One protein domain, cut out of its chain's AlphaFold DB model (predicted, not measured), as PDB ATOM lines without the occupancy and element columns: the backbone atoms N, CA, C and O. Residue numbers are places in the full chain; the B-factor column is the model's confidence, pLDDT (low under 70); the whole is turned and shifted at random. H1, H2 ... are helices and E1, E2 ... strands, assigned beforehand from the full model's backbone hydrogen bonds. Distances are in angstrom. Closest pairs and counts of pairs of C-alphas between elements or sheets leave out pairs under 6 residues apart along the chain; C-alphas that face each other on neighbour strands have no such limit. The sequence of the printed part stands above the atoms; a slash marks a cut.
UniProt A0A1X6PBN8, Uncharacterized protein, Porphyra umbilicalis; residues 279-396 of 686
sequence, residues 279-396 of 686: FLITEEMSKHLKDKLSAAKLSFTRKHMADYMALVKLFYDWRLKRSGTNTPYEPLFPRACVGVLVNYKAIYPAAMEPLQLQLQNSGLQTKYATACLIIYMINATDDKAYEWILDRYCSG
ATOM      1  N   PHE A 279     315.655 446.999 431.442       84.56
ATOM      2  CA  PHE A 279     316.167 447.977 432.390       84.56
ATOM      3  C   PHE A 279     316.734 447.263 433.623       84.56
ATOM      4  O   PHE A 279     316.048 446.472 434.278       84.56
ATOM      5  N   LEU A 280     317.997 447.529 433.940       87.62
ATOM      6  CA  LEU A 280     318.673 446.960 435.100       87.62
ATOM      7  C   LEU A 280     318.564 447.929 436.277       87.62
ATOM      8  O   LEU A 280     319.132 449.016 436.240       87.62
ATOM      9  N   ILE A 281     317.882 447.515 437.345       87.50
ATOM     10  CA  ILE A 281     317.902 448.275 438.596       87.50
ATOM     11  C   ILE A 281     319.255 448.052 439.262       87.50
ATOM     12  O   ILE A 281     319.576 446.924 439.647       87.50
ATOM     13  N   THR A 282     320.029 449.125 439.410       88.62
ATOM     14  CA  THR A 282     321.306 449.085 440.124       88.62
ATOM     15  C   THR A 282     321.093 449.095 441.642       88.62
ATOM     16  O   THR A 282     320.013 449.431 442.148       88.62
ATOM     17  N   GLU A 283     322.119 448.705 442.399       85.81
ATOM     18  CA  GLU A 283     322.061 448.726 443.865       85.81
ATOM     19  C   GLU A 283     321.900 450.147 444.407       85.81
ATOM     20  O   GLU A 283     321.167 450.347 445.375       85.81
ATOM     21  N   GLU A 284     322.484 451.143 443.740       88.50
ATOM     22  CA  GLU A 284     322.369 452.556 444.097       88.50
ATOM     23  C   GLU A 284     320.926 453.051 443.966       88.50
ATOM     24  O   GLU A 284     320.417 453.699 444.880       88.50
ATOM     25  N   MET A 285     320.226 452.688 442.884       89.88
ATOM     26  CA  MET A 285     318.821 453.065 442.673       89.88
ATOM     27  C   MET A 285     317.893 452.429 443.718       89.88
ATOM     28  O   MET A 285     316.997 453.079 444.259       89.88
ATOM     29  N   SER A 286     318.127 451.150 444.029       87.75
ATOM     30  CA  SER A 286     317.399 450.414 445.076       87.75
ATOM     31  C   SER A 286     317.650 451.022 446.458       87.75
ATOM     32  O   SER A 286     316.711 451.215 447.237       87.75
ATOM     33  N   LYS A 287     318.908 451.363 446.752       88.62
ATOM     34  CA  LYS A 287     319.314 452.004 448.001       88.62
ATOM     35  C   LYS A 287     318.698 453.394 448.138       88.62
ATOM     36  O   LYS A 287     318.108 453.666 449.171       88.62
ATOM     37  N   HIS A 288     318.718 454.215 447.089       89.12
ATOM     38  CA  HIS A 288     318.118 455.550 447.099       89.12
ATOM     39  C   HIS A 288     316.624 455.522 447.467       89.12
ATOM     40  O   HIS A 288     316.185 456.289 448.323       89.12
ATOM     41  N   LEU A 289     315.845 454.593 446.899       89.06
ATOM     42  CA  LEU A 289     314.432 454.434 447.264       89.06
ATOM     43  C   LEU A 289     314.260 454.000 448.731       89.06
ATOM     44  O   LEU A 289     313.391 454.516 449.433       89.06
ATOM     45  N   LYS A 290     315.075 453.047 449.199       88.19
ATOM     46  CA  LYS A 290     315.031 452.564 450.591       88.19
ATOM     47  C   LYS A 290     315.427 453.656 451.585       88.19
ATOM     48  O   LYS A 290     314.770 453.778 452.614       88.19
ATOM     49  N   ASP A 291     316.436 454.456 451.257       89.75
ATOM     50  CA  ASP A 291     316.924 455.570 452.071       89.75
ATOM     51  C   ASP A 291     315.886 456.703 452.131       89.75
ATOM     52  O   ASP A 291     315.610 457.223 453.211       89.75
ATOM     53  N   LYS A 292     315.216 457.030 451.013       88.25
ATOM     54  CA  LYS A 292     314.096 457.992 451.011       88.25
ATOM     55  C   LYS A 292     312.940 457.531 451.910       88.25
ATOM     56  O   LYS A 292     312.400 458.327 452.675       88.25
ATOM     57  N   LEU A 293     312.561 456.251 451.851       88.25
ATOM     58  CA  LEU A 293     311.499 455.705 452.708       88.25
ATOM     59  C   LEU A 293     311.916 455.672 454.184       88.25
ATOM     60  O   LEU A 293     311.124 456.045 455.050       88.25
ATOM     61  N   SER A 294     313.153 455.269 454.481       86.75
ATOM     62  CA  SER A 294     313.648 455.179 455.856       86.75
ATOM     63  C   SER A 294     313.808 456.556 456.507       86.75
ATOM     64  O   SER A 294     313.435 456.711 457.671       86.75
ATOM     65  N   ALA A 295     314.243 457.575 455.756       85.75
ATOM     66  CA  ALA A 295     314.288 458.967 456.211       85.75
ATOM     67  C   ALA A 295     312.899 459.485 456.632       85.75
ATOM     68  O   ALA A 295     312.777 460.229 457.604       85.75
ATOM     69  N   ALA A 296     311.844 459.022 455.959       82.25
ATOM     70  CA  ALA A 296     310.451 459.303 456.297       82.25
ATOM     71  C   ALA A 296     309.867 458.390 457.397       82.25
ATOM     72  O   ALA A 296     308.672 458.454 457.681       82.25
ATOM     73  N   LYS A 297     310.682 457.522 458.017       84.31
ATOM     74  CA  LYS A 297     310.261 456.484 458.981       84.31
ATOM     75  C   LYS A 297     309.240 455.490 458.400       84.31
ATOM     76  O   LYS A 297     308.415 454.939 459.127       84.31
ATOM     77  N   LEU A 298     309.296 455.244 457.091       84.12
ATOM     78  CA  LEU A 298     308.437 454.298 456.379       84.12
ATOM     79  C   LEU A 298     309.190 452.998 456.083       84.12
ATOM     80  O   LEU A 298     310.363 452.994 455.713       84.12
ATOM     81  N   SER A 299     308.492 451.869 456.206       82.75
ATOM     82  CA  SER A 299     309.038 450.548 455.880       82.75
ATOM     83  C   SER A 299     308.747 450.156 454.424       82.75
ATOM     84  O   SER A 299     307.760 450.579 453.823       82.75
ATOM     85  N   PHE A 300     309.581 449.305 453.820       82.56
ATOM     86  CA  PHE A 300     309.328 448.786 452.468       82.56
ATOM     87  C   PHE A 300     308.277 447.653 452.493       82.56
ATOM     88  O   PHE A 300     308.596 446.462 452.405       82.56
ATOM     89  N   THR A 301     307.000 448.013 452.647       81.50
ATOM     90  CA  THR A 301     305.872 447.071 452.787       81.50
ATOM     91  C   THR A 301     304.885 447.144 451.624       81.50
ATOM     92  O   THR A 301     304.839 448.111 450.864       81.50
ATOM     93  N   ARG A 302     304.047 446.104 451.485       76.12
ATOM     94  CA  ARG A 302     302.962 446.081 450.488       76.12
ATOM     95  C   ARG A 302     301.959 447.215 450.712       76.12
ATOM     96  O   ARG A 302     301.519 447.800 449.732       76.12
ATOM     97  N   LYS A 303     301.653 447.537 451.976       81.75
ATOM     98  CA  LYS A 303     300.761 448.639 452.360       81.75
ATOM     99  C   LYS A 303     301.238 449.961 451.763       81.75
ATOM    100  O   LYS A 303     300.516 450.572 450.992       81.75
ATOM    101  N   HIS A 304     302.493 450.335 452.013       83.94
ATOM    102  CA  HIS A 304     303.013 451.614 451.534       83.94
ATOM    103  C   HIS A 304     303.138 451.698 450.006       83.94
ATOM    104  O   HIS A 304     302.892 452.755 449.432       83.94
ATOM    105  N   MET A 305     303.450 450.588 449.331       86.19
ATOM    106  CA  MET A 305     303.420 450.539 447.864       86.19
ATOM    107  C   MET A 305     301.991 450.678 447.314       86.19
ATOM    108  O   MET A 305     301.776 451.374 446.325       86.19
ATOM    109  N   ALA A 306     301.001 450.056 447.963       79.31
ATOM    110  CA  ALA A 306     299.598 450.179 447.575       79.31
ATOM    111  C   ALA A 306     299.054 451.599 447.813       79.31
ATOM    112  O   ALA A 306     298.367 452.130 446.944       79.31
ATOM    113  N   ASP A 307     299.405 452.228 448.937       81.25
ATOM    114  CA  ASP A 307     299.006 453.602 449.264       81.25
ATOM    115  C   ASP A 307     299.629 454.615 448.291       81.25
ATOM    116  O   ASP A 307     298.938 455.513 447.806       81.25
ATOM    117  N   TYR A 308     300.909 454.440 447.937       86.56
ATOM    118  CA  TYR A 308     301.552 455.226 446.881       86.56
ATOM    119  C   TYR A 308     300.814 455.065 445.544       86.56
ATOM    120  O   TYR A 308     300.485 456.051 444.889       86.56
ATOM    121  N   MET A 309     300.475 453.832 445.154       82.44
ATOM    122  CA  MET A 309     299.726 453.585 443.918       82.44
ATOM    123  C   MET A 309     298.313 454.171 443.938       82.44
ATOM    124  O   MET A 309     297.835 454.648 442.909       82.44
ATOM    125  N   ALA A 310     297.639 454.166 445.089       80.12
ATOM    126  CA  ALA A 310     296.342 454.817 445.255       80.12
ATOM    127  C   ALA A 310     296.453 456.335 445.056       80.12
ATOM    128  O   ALA A 310     295.589 456.939 444.419       80.12
ATOM    129  N   LEU A 311     297.542 456.933 445.538       82.38
ATOM    130  CA  LEU A 311     297.839 458.349 445.364       82.38
ATOM    131  C   LEU A 311     298.141 458.695 443.896       82.38
ATOM    132  O   LEU A 311     297.566 459.641 443.362       82.38
ATOM    133  N   VAL A 312     298.954 457.881 443.210       83.19
ATOM    134  CA  VAL A 312     299.193 458.001 441.759       83.19
ATOM    135  C   VAL A 312     297.873 457.932 440.991       83.19
ATOM    136  O   VAL A 312     297.588 458.799 440.165       83.19
ATOM    137  N   LYS A 313     297.028 456.939 441.294       77.88
ATOM    138  CA  LYS A 313     295.712 456.785 440.663       77.88
ATOM    139  C   LYS A 313     294.838 458.024 440.863       77.88
ATOM    140  O   LYS A 313     294.257 458.505 439.895       77.88
ATOM    141  N   LEU A 314     294.769 458.547 442.086       79.31
ATOM    142  CA  LEU A 314     293.970 459.729 442.407       79.31
ATOM    143  C   LEU A 314     294.390 460.945 441.567       79.31
ATOM    144  O   LEU A 314     293.535 461.620 440.997       79.31
ATOM    145  N   PHE A 315     295.695 461.191 441.431       79.44
ATOM    146  CA  PHE A 315     296.199 462.296 440.615       79.44
ATOM    147  C   PHE A 315     295.917 462.110 439.119       79.44
ATOM    148  O   PHE A 315     295.579 463.073 438.425       79.44
ATOM    149  N   TYR A 316     295.975 460.875 438.618       76.81
ATOM    150  CA  TYR A 316     295.532 460.569 437.259       76.81
ATOM    151  C   TYR A 316     294.030 460.795 437.066       76.81
ATOM    152  O   TYR A 316     293.634 461.356 436.043       76.81
ATOM    153  N   ASP A 317     293.200 460.407 438.033       73.75
ATOM    154  CA  ASP A 317     291.753 460.626 437.981       73.75
ATOM    155  C   ASP A 317     291.420 462.130 437.969       73.75
ATOM    156  O   ASP A 317     290.559 462.561 437.197       73.75
ATOM    157  N   TRP A 318     292.161 462.949 438.727       77.81
ATOM    158  CA  TRP A 318     292.047 464.413 438.691       77.81
ATOM    159  C   TRP A 318     292.441 465.000 437.339       77.81
ATOM    160  O   TRP A 318     291.675 465.772 436.758       77.81
ATOM    161  N   ARG A 319     293.597 464.599 436.792       72.50
ATOM    162  CA  ARG A 319     294.056 465.068 435.477       72.50
ATOM    163  C   ARG A 319     293.071 464.713 434.369       72.50
ATOM    164  O   ARG A 319     292.774 465.538 433.509       72.50
ATOM    165  N   LEU A 320     292.569 463.483 434.387       67.56
ATOM    166  CA  LEU A 320     291.646 462.969 433.376       67.56
ATOM    167  C   LEU A 320     290.198 463.416 433.621       67.56
ATOM    168  O   LEU A 320     289.312 463.008 432.871       67.56
ATOM    169  N   LYS A 321     289.952 464.243 434.652       67.12
ATOM    170  CA  LYS A 321     288.625 464.720 435.073       67.12
ATOM    171  C   LYS A 321     287.612 463.577 435.205       67.12
ATOM    172  O   LYS A 321     286.439 463.725 434.864       67.12
ATOM    173  N   ARG A 322     288.066 462.412 435.673       62.88
ATOM    174  CA  ARG A 322     287.222 461.225 435.832       62.88
ATOM    175  C   ARG A 322     286.388 461.387 437.102       62.88
ATOM    176  O   ARG A 322     286.921 461.396 438.205       62.88
ATOM    177  N   SER A 323     285.069 461.509 436.949       47.66
ATOM    178  CA  SER A 323     284.115 461.541 438.063       47.66
ATOM    179  C   SER A 323     283.107 460.392 437.952       47.66
ATOM    180  O   SER A 323     282.329 460.337 437.000       47.66
ATOM    181  N   GLY A 324     283.075 459.497 438.945       46.62
ATOM    182  CA  GLY A 324     282.056 458.443 439.071       46.62
ATOM    183  C   GLY A 324     282.386 457.085 438.423       46.62
ATOM    184  O   GLY A 324     283.361 456.916 437.703       46.62
ATOM    185  N   THR A 325     281.536 456.088 438.703       37.56
ATOM    186  CA  THR A 325     281.711 454.632 438.457       37.56
ATOM    187  C   THR A 325     281.729 454.135 437.019       37.56
ATOM    188  O   THR A 325     281.912 452.937 436.807       37.56
ATOM    189  N   ASN A 326     281.434 454.987 436.039       34.38
ATOM    190  CA  ASN A 326     280.990 454.527 434.720       34.38
ATOM    191  C   ASN A 326     281.963 454.799 433.571       34.38
ATOM    192  O   ASN A 326     281.641 454.448 432.439       34.38
ATOM    193  N   THR A 327     283.149 455.354 433.816       35.25
ATOM    194  CA  THR A 327     284.197 455.357 432.787       35.25
ATOM    195  C   THR A 327     284.856 453.973 432.732       35.25
ATOM    196  O   THR A 327     285.355 453.517 433.765       35.25
ATOM    197  N   PRO A 328     284.850 453.278 431.574       38.38
ATOM    198  CA  PRO A 328     285.577 452.024 431.391       38.38
ATOM    199  C   PRO A 328     287.025 452.174 431.866       38.38
ATOM    200  O   PRO A 328     287.647 453.207 431.616       38.38
ATOM    201  N   TYR A 329     287.546 451.159 432.563       43.25
ATOM    202  CA  TYR A 329     288.938 451.118 433.014       43.25
ATOM    203  C   TYR A 329     289.867 451.101 431.795       43.25
ATOM    204  O   TYR A 329     290.243 450.040 431.304       43.25
ATOM    205  N   GLU A 330     290.257 452.270 431.299       46.44
ATOM    206  CA  GLU A 330     291.516 452.367 430.576       46.44
ATOM    207  C   GLU A 330     292.632 452.164 431.603       46.44
ATOM    208  O   GLU A 330     292.662 452.896 432.606       46.44
ATOM    209  N   PRO A 331     293.522 451.177 431.407       51.12
ATOM    210  CA  PRO A 331     294.660 450.996 432.290       51.12
ATOM    211  C   PRO A 331     295.474 452.291 432.290       51.12
ATOM    212  O   PRO A 331     295.945 452.745 431.249       51.12
ATOM    213  N   LEU A 332     295.589 452.906 433.469       60.78
ATOM    214  CA  LEU A 332     296.375 454.111 433.726       60.78
ATOM    215  C   LEU A 332     297.861 453.762 433.651       60.78
ATOM    216  O   LEU A 332     298.527 453.727 434.672       60.78
ATOM    217  N   PHE A 333     298.361 453.409 432.469       65.94
ATOM    218  CA  PHE A 333     299.731 452.958 432.278       65.94
ATOM    219  C   PHE A 333     300.553 454.004 431.520       65.94
ATOM    220  O   PHE A 333     300.182 454.344 430.389       65.94
ATOM    221  N   PRO A 334     301.648 454.534 432.110       72.81
ATOM    222  CA  PRO A 334     302.534 455.453 431.410       72.81
ATOM    223  C   PRO A 334     303.043 454.812 430.121       72.81
ATOM    224  O   PRO A 334     303.549 453.689 430.139       72.81
ATOM    225  N   ARG A 335     302.943 455.533 428.998       69.62
ATOM    226  CA  ARG A 335     303.390 455.048 427.681       69.62
ATOM    227  C   ARG A 335     304.827 454.530 427.702       69.62
ATOM    228  O   ARG A 335     305.122 453.544 427.037       69.62
ATOM    229  N   ALA A 336     305.688 455.187 428.473       73.81
ATOM    230  CA  ALA A 336     307.097 454.840 428.589       73.81
ATOM    231  C   ALA A 336     307.330 453.442 429.187       73.81
ATOM    232  O   ALA A 336     308.342 452.824 428.904       73.81
ATOM    233  N   CYS A 337     306.387 452.907 429.964       74.31
ATOM    234  CA  CYS A 337     306.525 451.587 430.577       74.31
ATOM    235  C   CYS A 337     306.057 450.433 429.661       74.31
ATOM    236  O   CYS A 337     306.173 449.263 430.034       74.31
ATOM    237  N   VAL A 338     305.488 450.720 428.480       72.50
ATOM    238  CA  VAL A 338     304.931 449.703 427.568       72.50
ATOM    239  C   VAL A 338     306.037 448.839 426.975       72.50
ATOM    240  O   VAL A 338     306.865 449.312 426.209       72.50
ATOM    241  N   GLY A 339     306.003 447.544 427.298       68.12
ATOM    242  CA  GLY A 339     306.959 446.564 426.776       68.12
ATOM    243  C   GLY A 339     308.306 446.540 427.501       68.12
ATOM    244  O   GLY A 339     309.190 445.801 427.077       68.12
ATOM    245  N   VAL A 340     308.450 447.292 428.598       79.12
ATOM    246  CA  VAL A 340     309.680 447.345 429.395       79.12
ATOM    247  C   VAL A 340     309.772 446.137 430.322       79.12
ATOM    248  O   VAL A 340     308.839 445.832 431.076       79.12
ATOM    249  N   LEU A 341     310.922 445.467 430.285       83.88
ATOM    250  CA  LEU A 341     311.295 444.415 431.226       83.88
ATOM    251  C   LEU A 341     312.292 444.987 432.229       83.88
ATOM    252  O   LEU A 341     313.233 445.671 431.850       83.88
ATOM    253  N   VAL A 342     312.108 444.696 433.509       84.25
ATOM    254  CA  VAL A 342     312.942 445.242 434.578       84.25
ATOM    255  C   VAL A 342     313.604 444.112 435.344       84.25
ATOM    256  O   VAL A 342     312.937 443.275 435.952       84.25
ATOM    257  N   ASN A 343     314.932 444.091 435.352       85.25
ATOM    258  CA  ASN A 343     315.694 443.214 436.223       85.25
ATOM    259  C   ASN A 343     315.857 443.887 437.590       85.25
ATOM    260  O   ASN A 343     316.542 444.898 437.727       85.25
ATOM    261  N   TYR A 344     315.213 443.311 438.602       86.31
ATOM    262  CA  TYR A 344     315.067 443.898 439.932       86.31
ATOM    263  C   TYR A 344     315.794 443.105 441.023       86.31
ATOM    264  O   TYR A 344     315.438 443.198 442.199       86.31
ATOM    265  N   LYS A 345     316.841 442.352 440.656       85.12
ATOM    266  CA  LYS A 345     317.676 441.600 441.610       85.12
ATOM    267  C   LYS A 345     318.246 442.478 442.731       85.12
ATOM    268  O   LYS A 345     318.301 442.037 443.872       85.12
ATOM    269  N   ALA A 346     318.557 443.743 442.444       82.88
ATOM    270  CA  ALA A 346     319.001 444.717 443.445       82.88
ATOM    271  C   ALA A 346     317.927 445.081 444.500       82.88
ATOM    272  O   ALA A 346     318.241 445.581 445.584       82.88
ATOM    273  N   ILE A 347     316.640 444.857 444.212       82.81
ATOM    274  CA  ILE A 347     315.540 445.014 445.181       82.81
ATOM    275  C   ILE A 347     315.236 443.672 445.843       82.81
ATOM    276  O   ILE A 347     315.029 443.612 447.056       82.81
ATOM    277  N   TYR A 348     315.201 442.609 445.039       84.00
ATOM    278  CA  TYR A 348     314.869 441.259 445.459       84.00
ATOM    279  C   TYR A 348     315.882 440.249 444.897       84.00
ATOM    280  O   TYR A 348     315.709 439.777 443.772       84.00
ATOM    281  N   PRO A 349     316.918 439.876 445.671       80.56
ATOM    282  CA  PRO A 349     318.005 439.022 445.185       80.56
ATOM    283  C   PRO A 349     317.557 437.649 444.666       80.56
ATOM    284  O   PRO A 349     318.197 437.084 443.784       80.56
ATOM    285  N   ALA A 350     316.429 437.129 445.164       76.88
ATOM    286  CA  ALA A 350     315.846 435.858 444.728       76.88
ATOM    287  C   ALA A 350     314.978 435.967 443.451       76.88
ATOM    288  O   ALA A 350     314.278 435.015 443.101       76.88
ATOM    289  N   ALA A 351     314.982 437.113 442.759       78.31
ATOM    290  CA  ALA A 351     314.306 437.279 441.474       78.31
ATOM    291  C   ALA A 351     314.990 436.431 440.386       78.31
ATOM    292  O   ALA A 351     316.147 436.670 440.037       78.31
ATOM    293  N   MET A 352     314.262 435.454 439.840       70.19
ATOM    294  CA  MET A 352     314.766 434.570 438.780       70.19
ATOM    295  C   MET A 352     314.548 435.151 437.378       70.19
ATOM    296  O   MET A 352     315.405 434.981 436.514       70.19
ATOM    297  N   GLU A 353     313.452 435.886 437.167       77.81
ATOM    298  CA  GLU A 353     313.057 436.426 435.862       77.81
ATOM    299  C   GLU A 353     312.879 437.956 435.908       77.81
ATOM    300  O   GLU A 353     312.454 438.494 436.937       77.81
ATOM    301  N   PRO A 354     313.193 438.679 434.813       80.06
ATOM    302  CA  PRO A 354     312.857 440.093 434.676       80.06
ATOM    303  C   PRO A 354     311.342 440.315 434.758       80.06
ATOM    304  O   PRO A 354     310.559 439.599 434.139       80.06
ATOM    305  N   LEU A 355     310.927 441.339 435.497       81.50
ATOM    306  CA  LEU A 355     309.523 441.689 435.676       81.50
ATOM    307  C   LEU A 355     309.069 442.632 434.561       81.50
ATOM    308  O   LEU A 355     309.656 443.695 434.374       81.50
ATOM    309  N   GLN A 356     308.000 442.281 433.849       81.25
ATOM    310  CA  GLN A 356     307.363 443.204 432.914       81.25
ATOM    311  C   GLN A 356     306.599 444.281 433.683       81.25
ATOM    312  O   GLN A 356     305.769 443.968 434.542       81.25
ATOM    313  N   LEU A 357     306.856 445.553 433.372       76.38
ATOM    314  CA  LEU A 357     306.057 446.635 433.934       76.38
ATOM    315  C   LEU A 357     304.641 446.543 433.356       76.38
ATOM    316  O   LEU A 357     304.432 446.620 432.146       76.38
ATOM    317  N   GLN A 358     303.661 446.355 434.234       68.88
ATOM    318  CA  GLN A 358     302.244 446.417 433.902       68.88
ATOM    319  C   GLN A 358     301.480 446.925 435.123       68.88
ATOM    320  O   GLN A 358     301.610 446.371 436.217       68.88
ATOM    321  N   LEU A 359     300.666 447.969 434.943       63.00
ATOM    322  CA  LEU A 359     299.761 448.421 435.997       63.00
ATOM    323  C   LEU A 359     298.516 447.540 436.023       63.00
ATOM    324  O   LEU A 359     297.682 447.568 435.119       63.00
ATOM    325  N   GLN A 360     298.430 446.729 437.072       60.72
ATOM    326  CA  GLN A 360     297.265 445.916 437.398       60.72
ATOM    327  C   GLN A 360     296.428 446.628 438.467       60.72
ATOM    328  O   GLN A 360     296.864 447.610 439.066       60.72
ATOM    329  N   ASN A 361     295.215 446.136 438.731       55.72
ATOM    330  CA  ASN A 361     294.432 446.619 439.870       55.72
ATOM    331  C   ASN A 361     295.265 446.517 441.158       55.72
ATOM    332  O   ASN A 361     296.006 445.550 441.331       55.72
ATOM    333  N   SER A 362     295.109 447.473 442.078       52.12
ATOM    334  CA  SER A 362     295.911 447.573 443.311       52.12
ATOM    335  C   SER A 362     295.964 446.274 444.130       52.12
ATOM    336  O   SER A 362     296.982 445.978 444.750       52.12
ATOM    337  N   GLY A 363     294.907 445.454 444.087       50.03
ATOM    338  CA  GLY A 363     294.869 444.136 444.733       50.03
ATOM    339  C   GLY A 363     295.771 443.067 444.094       50.03
ATOM    340  O   GLY A 363     296.202 442.148 444.787       50.03
ATOM    341  N   LEU A 364     296.088 443.193 442.804       56.97
ATOM    342  CA  LEU A 364     296.915 442.259 442.027       56.97
ATOM    343  C   LEU A 364     298.356 442.760 441.829       56.97
ATOM    344  O   LEU A 364     299.254 441.968 441.557       56.97
ATOM    345  N   GLN A 365     298.601 444.060 442.013       67.94
ATOM    346  CA  GLN A 365     299.932 444.637 441.864       67.94
ATOM    347  C   GLN A 365     300.851 444.231 443.026       67.94
ATOM    348  O   GLN A 365     300.531 444.393 444.207       67.94
ATOM    349  N   THR A 366     302.032 443.702 442.700       77.75
ATOM    350  CA  THR A 366     303.026 443.331 443.713       77.75
ATOM    351  C   THR A 366     303.783 444.565 444.218       77.75
ATOM    352  O   THR A 366     303.948 445.564 443.510       77.75
ATOM    353  N   LYS A 367     304.304 444.492 445.452       82.50
ATOM    354  CA  LYS A 367     305.154 445.558 446.017       82.50
ATOM    355  C   LYS A 367     306.408 445.804 445.167       82.50
ATOM    356  O   LYS A 367     306.823 446.944 445.005       82.50
ATOM    357  N   TYR A 368     306.959 444.744 444.571       85.50
ATOM    358  CA  TYR A 368     308.119 444.825 443.686       85.50
ATOM    359  C   TYR A 368     307.763 445.452 442.339       85.50
ATOM    360  O   TYR A 368     308.497 446.317 441.892       85.50
ATOM    361  N   ALA A 369     306.614 445.117 441.741       82.56
ATOM    362  CA  ALA A 369     306.157 445.766 440.510       82.56
ATOM    363  C   ALA A 369     305.980 447.281 440.694       82.56
ATOM    364  O   ALA A 369     306.367 448.063 439.832       82.56
ATOM    365  N   THR A 370     305.439 447.696 441.843       83.75
ATOM    366  CA  THR A 370     305.314 449.117 442.203       83.75
ATOM    367  C   THR A 370     306.677 449.779 442.392       83.75
ATOM    368  O   THR A 370     306.920 450.843 441.837       83.75
ATOM    369  N   ALA A 371     307.592 449.144 443.127       86.69
ATOM    370  CA  ALA A 371     308.936 449.677 443.331       86.69
ATOM    371  C   ALA A 371     309.727 449.789 442.016       86.69
ATOM    372  O   ALA A 371     310.377 450.802 441.780       86.69
ATOM    373  N   CYS A 372     309.624 448.787 441.136       87.69
ATOM    374  CA  CYS A 372     310.215 448.819 439.800       87.69
ATOM    375  C   CYS A 372     309.634 449.952 438.957       87.69
ATOM    376  O   CYS A 372     310.393 450.626 438.274       87.69
ATOM    377  N   LEU A 373     308.319 450.187 439.026       86.75
ATOM    378  CA  LEU A 373     307.682 451.315 438.349       86.75
ATOM    379  C   LEU A 373     308.232 452.649 438.861       86.75
ATOM    380  O   LEU A 373     308.631 453.473 438.054       86.75
ATOM    381  N   ILE A 374     308.292 452.850 440.181       89.19
ATOM    382  CA  ILE A 374     308.834 454.080 440.781       89.19
ATOM    383  C   ILE A 374     310.273 454.307 440.316       89.19
ATOM    384  O   ILE A 374     310.604 455.377 439.816       89.19
ATOM    385  N   ILE A 375     311.125 453.289 440.444       89.56
ATOM    386  CA  ILE A 375     312.543 453.395 440.091       89.56
ATOM    387  C   ILE A 375     312.719 453.635 438.595       89.56
ATOM    388  O   ILE A 375     313.520 454.485 438.222       89.56
ATOM    389  N   TYR A 376     311.970 452.929 437.748       89.12
ATOM    390  CA  TYR A 376     312.018 453.129 436.305       89.12
ATOM    391  C   TYR A 376     311.565 454.543 435.928       89.12
ATOM    392  O   TYR A 376     312.272 455.237 435.204       89.12
ATOM    393  N   MET A 377     310.439 455.007 436.476       88.25
ATOM    394  CA  MET A 377     309.910 456.331 436.156       88.25
ATOM    395  C   MET A 377     310.857 457.454 436.604       88.25
ATOM    396  O   MET A 377     311.093 458.399 435.858       88.25
ATOM    397  N   ILE A 378     311.456 457.330 437.789       89.50
ATOM    398  CA  ILE A 378     312.374 458.344 438.322       89.50
ATOM    399  C   ILE A 378     313.732 458.307 437.607       89.50
ATOM    400  O   ILE A 378     314.263 459.352 437.269       89.50
ATOM    401  N   ASN A 379     314.310 457.126 437.362       88.19
ATOM    402  CA  ASN A 379     315.707 457.031 436.907       88.19
ATOM    403  C   ASN A 379     315.854 456.838 435.394       88.19
ATOM    404  O   ASN A 379     316.816 457.329 434.815       88.19
ATOM    405  N   ALA A 380     314.949 456.094 434.753       84.94
ATOM    406  CA  ALA A 380     315.037 455.822 433.318       84.94
ATOM    407  C   ALA A 380     314.333 456.903 432.492       84.94
ATOM    408  O   ALA A 380     314.822 457.281 431.432       84.94
ATOM    409  N   THR A 381     313.189 457.399 432.975       82.50
ATOM    410  CA  THR A 381     312.398 458.412 432.257       82.50
ATOM    411  C   THR A 381     312.530 459.826 432.820       82.50
ATOM    412  O   THR A 381     311.963 460.737 432.225       82.50
ATOM    413  N   ASP A 382     313.258 460.013 433.931       85.25
ATOM    414  CA  ASP A 382     313.421 461.302 434.632       85.25
ATOM    415  C   ASP A 382     312.072 462.000 434.917       85.25
ATOM    416  O   ASP A 382     311.879 463.203 434.720       85.25
ATOM    417  N   ASP A 383     311.071 461.208 435.323       86.25
ATOM    418  CA  ASP A 383     309.708 461.692 435.510       86.25
ATOM    419  C   ASP A 383     309.546 462.380 436.867       86.25
ATOM    420  O   ASP A 383     309.400 461.760 437.929       86.25
ATOM    421  N   LYS A 384     309.514 463.710 436.796       86.69
ATOM    422  CA  LYS A 384     309.380 464.597 437.953       86.69
ATOM    423  C   LYS A 384     308.050 464.441 438.681       86.69
ATOM    424  O   LYS A 384     307.981 464.772 439.860       86.69
ATOM    425  N   ALA A 385     306.991 463.961 438.027       86.19
ATOM    426  CA  ALA A 385     305.700 463.777 438.682       86.19
ATOM    427  C   ALA A 385     305.728 462.547 439.600       86.19
ATOM    428  O   ALA A 385     305.262 462.620 440.736       86.19
ATOM    429  N   TYR A 386     306.325 461.438 439.158       88.44
ATOM    430  CA  TYR A 386     306.500 460.243 439.993       88.44
ATOM    431  C   TYR A 386     307.431 460.490 441.183       88.44
ATOM    432  O   TYR A 386     307.137 460.014 442.286       88.44
ATOM    433  N   GLU A 387     308.504 461.260 440.979       89.94
ATOM    434  CA  GLU A 387     309.373 461.708 442.069       89.94
ATOM    435  C   GLU A 387     308.626 462.627 443.042       89.94
ATOM    436  O   GLU A 387     308.624 462.373 444.245       89.94
ATOM    437  N   TRP A 388     307.896 463.623 442.533       90.19
ATOM    438  CA  TRP A 388     307.114 464.539 443.364       90.19
ATOM    439  C   TRP A 388     306.066 463.805 444.208       90.19
ATOM    440  O   TRP A 388     305.931 464.065 445.402       90.19
ATOM    441  N   ILE A 389     305.342 462.842 443.626       89.12
ATOM    442  CA  ILE A 389     304.351 462.040 444.362       89.12
ATOM    443  C   ILE A 389     305.039 461.216 445.455       89.12
ATOM    444  O   ILE A 389     304.482 461.070 446.544       89.12
ATOM    445  N   LEU A 390     306.243 460.693 445.187       90.12
ATOM    446  CA  LEU A 390     307.011 459.921 446.165       90.12
ATOM    447  C   LEU A 390     307.451 460.805 447.327       90.12
ATOM    448  O   LEU A 390     307.248 460.427 448.477       90.12
ATOM    449  N   ASP A 391     307.971 461.994 447.038       88.75
ATOM    450  CA  ASP A 391     308.410 462.934 448.064       88.75
ATOM    451  C   ASP A 391     307.229 463.385 448.932       88.75
ATOM    452  O   ASP A 391     307.301 463.333 450.157       88.75
ATOM    453  N   ARG A 392     306.086 463.717 448.325       85.50
ATOM    454  CA  ARG A 392     304.878 464.104 449.071       85.50
ATOM    455  C   ARG A 392     304.299 462.955 449.889       85.50
ATOM    456  O   ARG A 392     303.789 463.171 450.990       85.50
ATOM    457  N   TYR A 393     304.385 461.731 449.376       88.50
ATOM    458  CA  TYR A 393     304.043 460.539 450.137       88.50
ATOM    459  C   TYR A 393     304.990 460.360 451.337       88.50
ATOM    460  O   TYR A 393     304.531 460.114 452.454       88.50
ATOM    461  N   CYS A 394     306.293 460.561 451.164       86.06
ATOM    462  CA  CYS A 394     307.256 460.552 452.264       86.06
ATOM    463  C   CYS A 394     306.970 461.653 453.306       86.06
ATOM    464  O   CYS A 394     307.091 461.392 454.498       86.06
ATOM    465  N   SER A 395     306.460 462.818 452.899       82.81
ATOM    466  CA  SER A 395     306.060 463.908 453.809       82.81
ATOM    467  C   SER A 395     304.722 463.690 454.533       82.81
ATOM    468  O   SER A 395     304.282 464.562 455.276       82.81
ATOM    469  N   GLY A 396     304.053 462.549 454.331       79.19
ATOM    470  CA  GLY A 396     302.819 462.192 455.049       79.19
ATOM    471  C   GLY A 396     301.515 462.392 454.268       79.19
ATOM    472  O   GLY A 396     300.433 462.222 454.835       79.19
TER     473      GLY A 396
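AT A GLANCE: This is residues 279 to 396 of the 686 residues of an uncharacterized protein of Porphyra umbilicalis (UniProt A0A1X6PBN8). Four helices set steeply to one another form the body, with H3 in the middle; H2 packs on the first part of H3, and H1 and H4 pack on its last part. The short strand E1 lies over another side of H3, between two long stretches with no named element, residues 320 to 340 and residues 344 to 366; the first of these leads out beyond the last residues of H2, where residues 323 to 328 stick out, before it comes back to E1. The printed part has 118 residues with H1, H2, E1, H3 and H4 in that order, mostly helix, though under half of the residues are in named elements. It is compact, with a radius of gyration of the C-alphas of 14.1 A and spans of 41 by 32 by 26 A.

HOW THE PARTS SIT: Start near the first printed residue with H1, residues 283 to 295, and look from it to the hub, H3, residues 367 to 379. Residues 285 to 289 of H1 touch H3 about perpendicular, at 75 degrees, with the closest C-alphas, of Met 285 and Ile 375, 6.8 A apart. Next comes H2, residues 302 to 319, whose residues 302 to 309 touch H3 at a steep tilt of 54 degrees, the same way; the closest C-alphas, of Arg 302 and Lys 367, are 5.0 A apart. Then find E1, residues 341 to 343, which pairs with no named strand; residues 279 to 280 pair with its residues 342 to 343, parallel, and residues 355 to 356 with its residues 341 to 342, antiparallel. The closest C-alphas of E1 and H3, of Val 342 and Cys 372, are 6.9 A apart. Last, H4, residues 384 to 394, touches H3 at a steep tilt of 51 degrees, opposite ways, closest at the C-alphas of Ile 378 and Glu 387, 5.9 A. H4 also touches H2 at a steep tilt of 50 degrees, opposite ways, with the C-alphas of Tyr 308 and Tyr 393 closest at 6.7 A. H1 and H4 are close but not clearly touching, with the C-alphas of Leu 293 and Cys 394 closest at 6.5 A; H1 and H2 are apart. In H1, H2, H3 and H4 every O i to N i+4 pair is within hydrogen-bond range.

IN THESE COORDINATES: Find C-alpha 283 at (322.061, 448.726, 443.865); from there H1 runs 17.8 A to C-alpha 295. H2, the longest helix, runs 25.8 A from C-alpha 302 to C-alpha 319 at (294.056, 465.068, 435.477). E1 spans 6.8 A, H3 18.1 A and H4 15.0 A, ending at C-alpha 394 at (307.256, 460.552, 452.264).

THE WHOLE: Look for the C-alphas farthest apart at Glu 283 and Asn 326, 42.5 A. The printed part has no cut. The links H2 to E1, 21 residues, and E1 to H3, 23 residues, are long; H3 to H4 is tight. The mean pLDDT of the printed part is 77.8, and residues 320 to 333, 335, 339 and 358 to 365 are under 70.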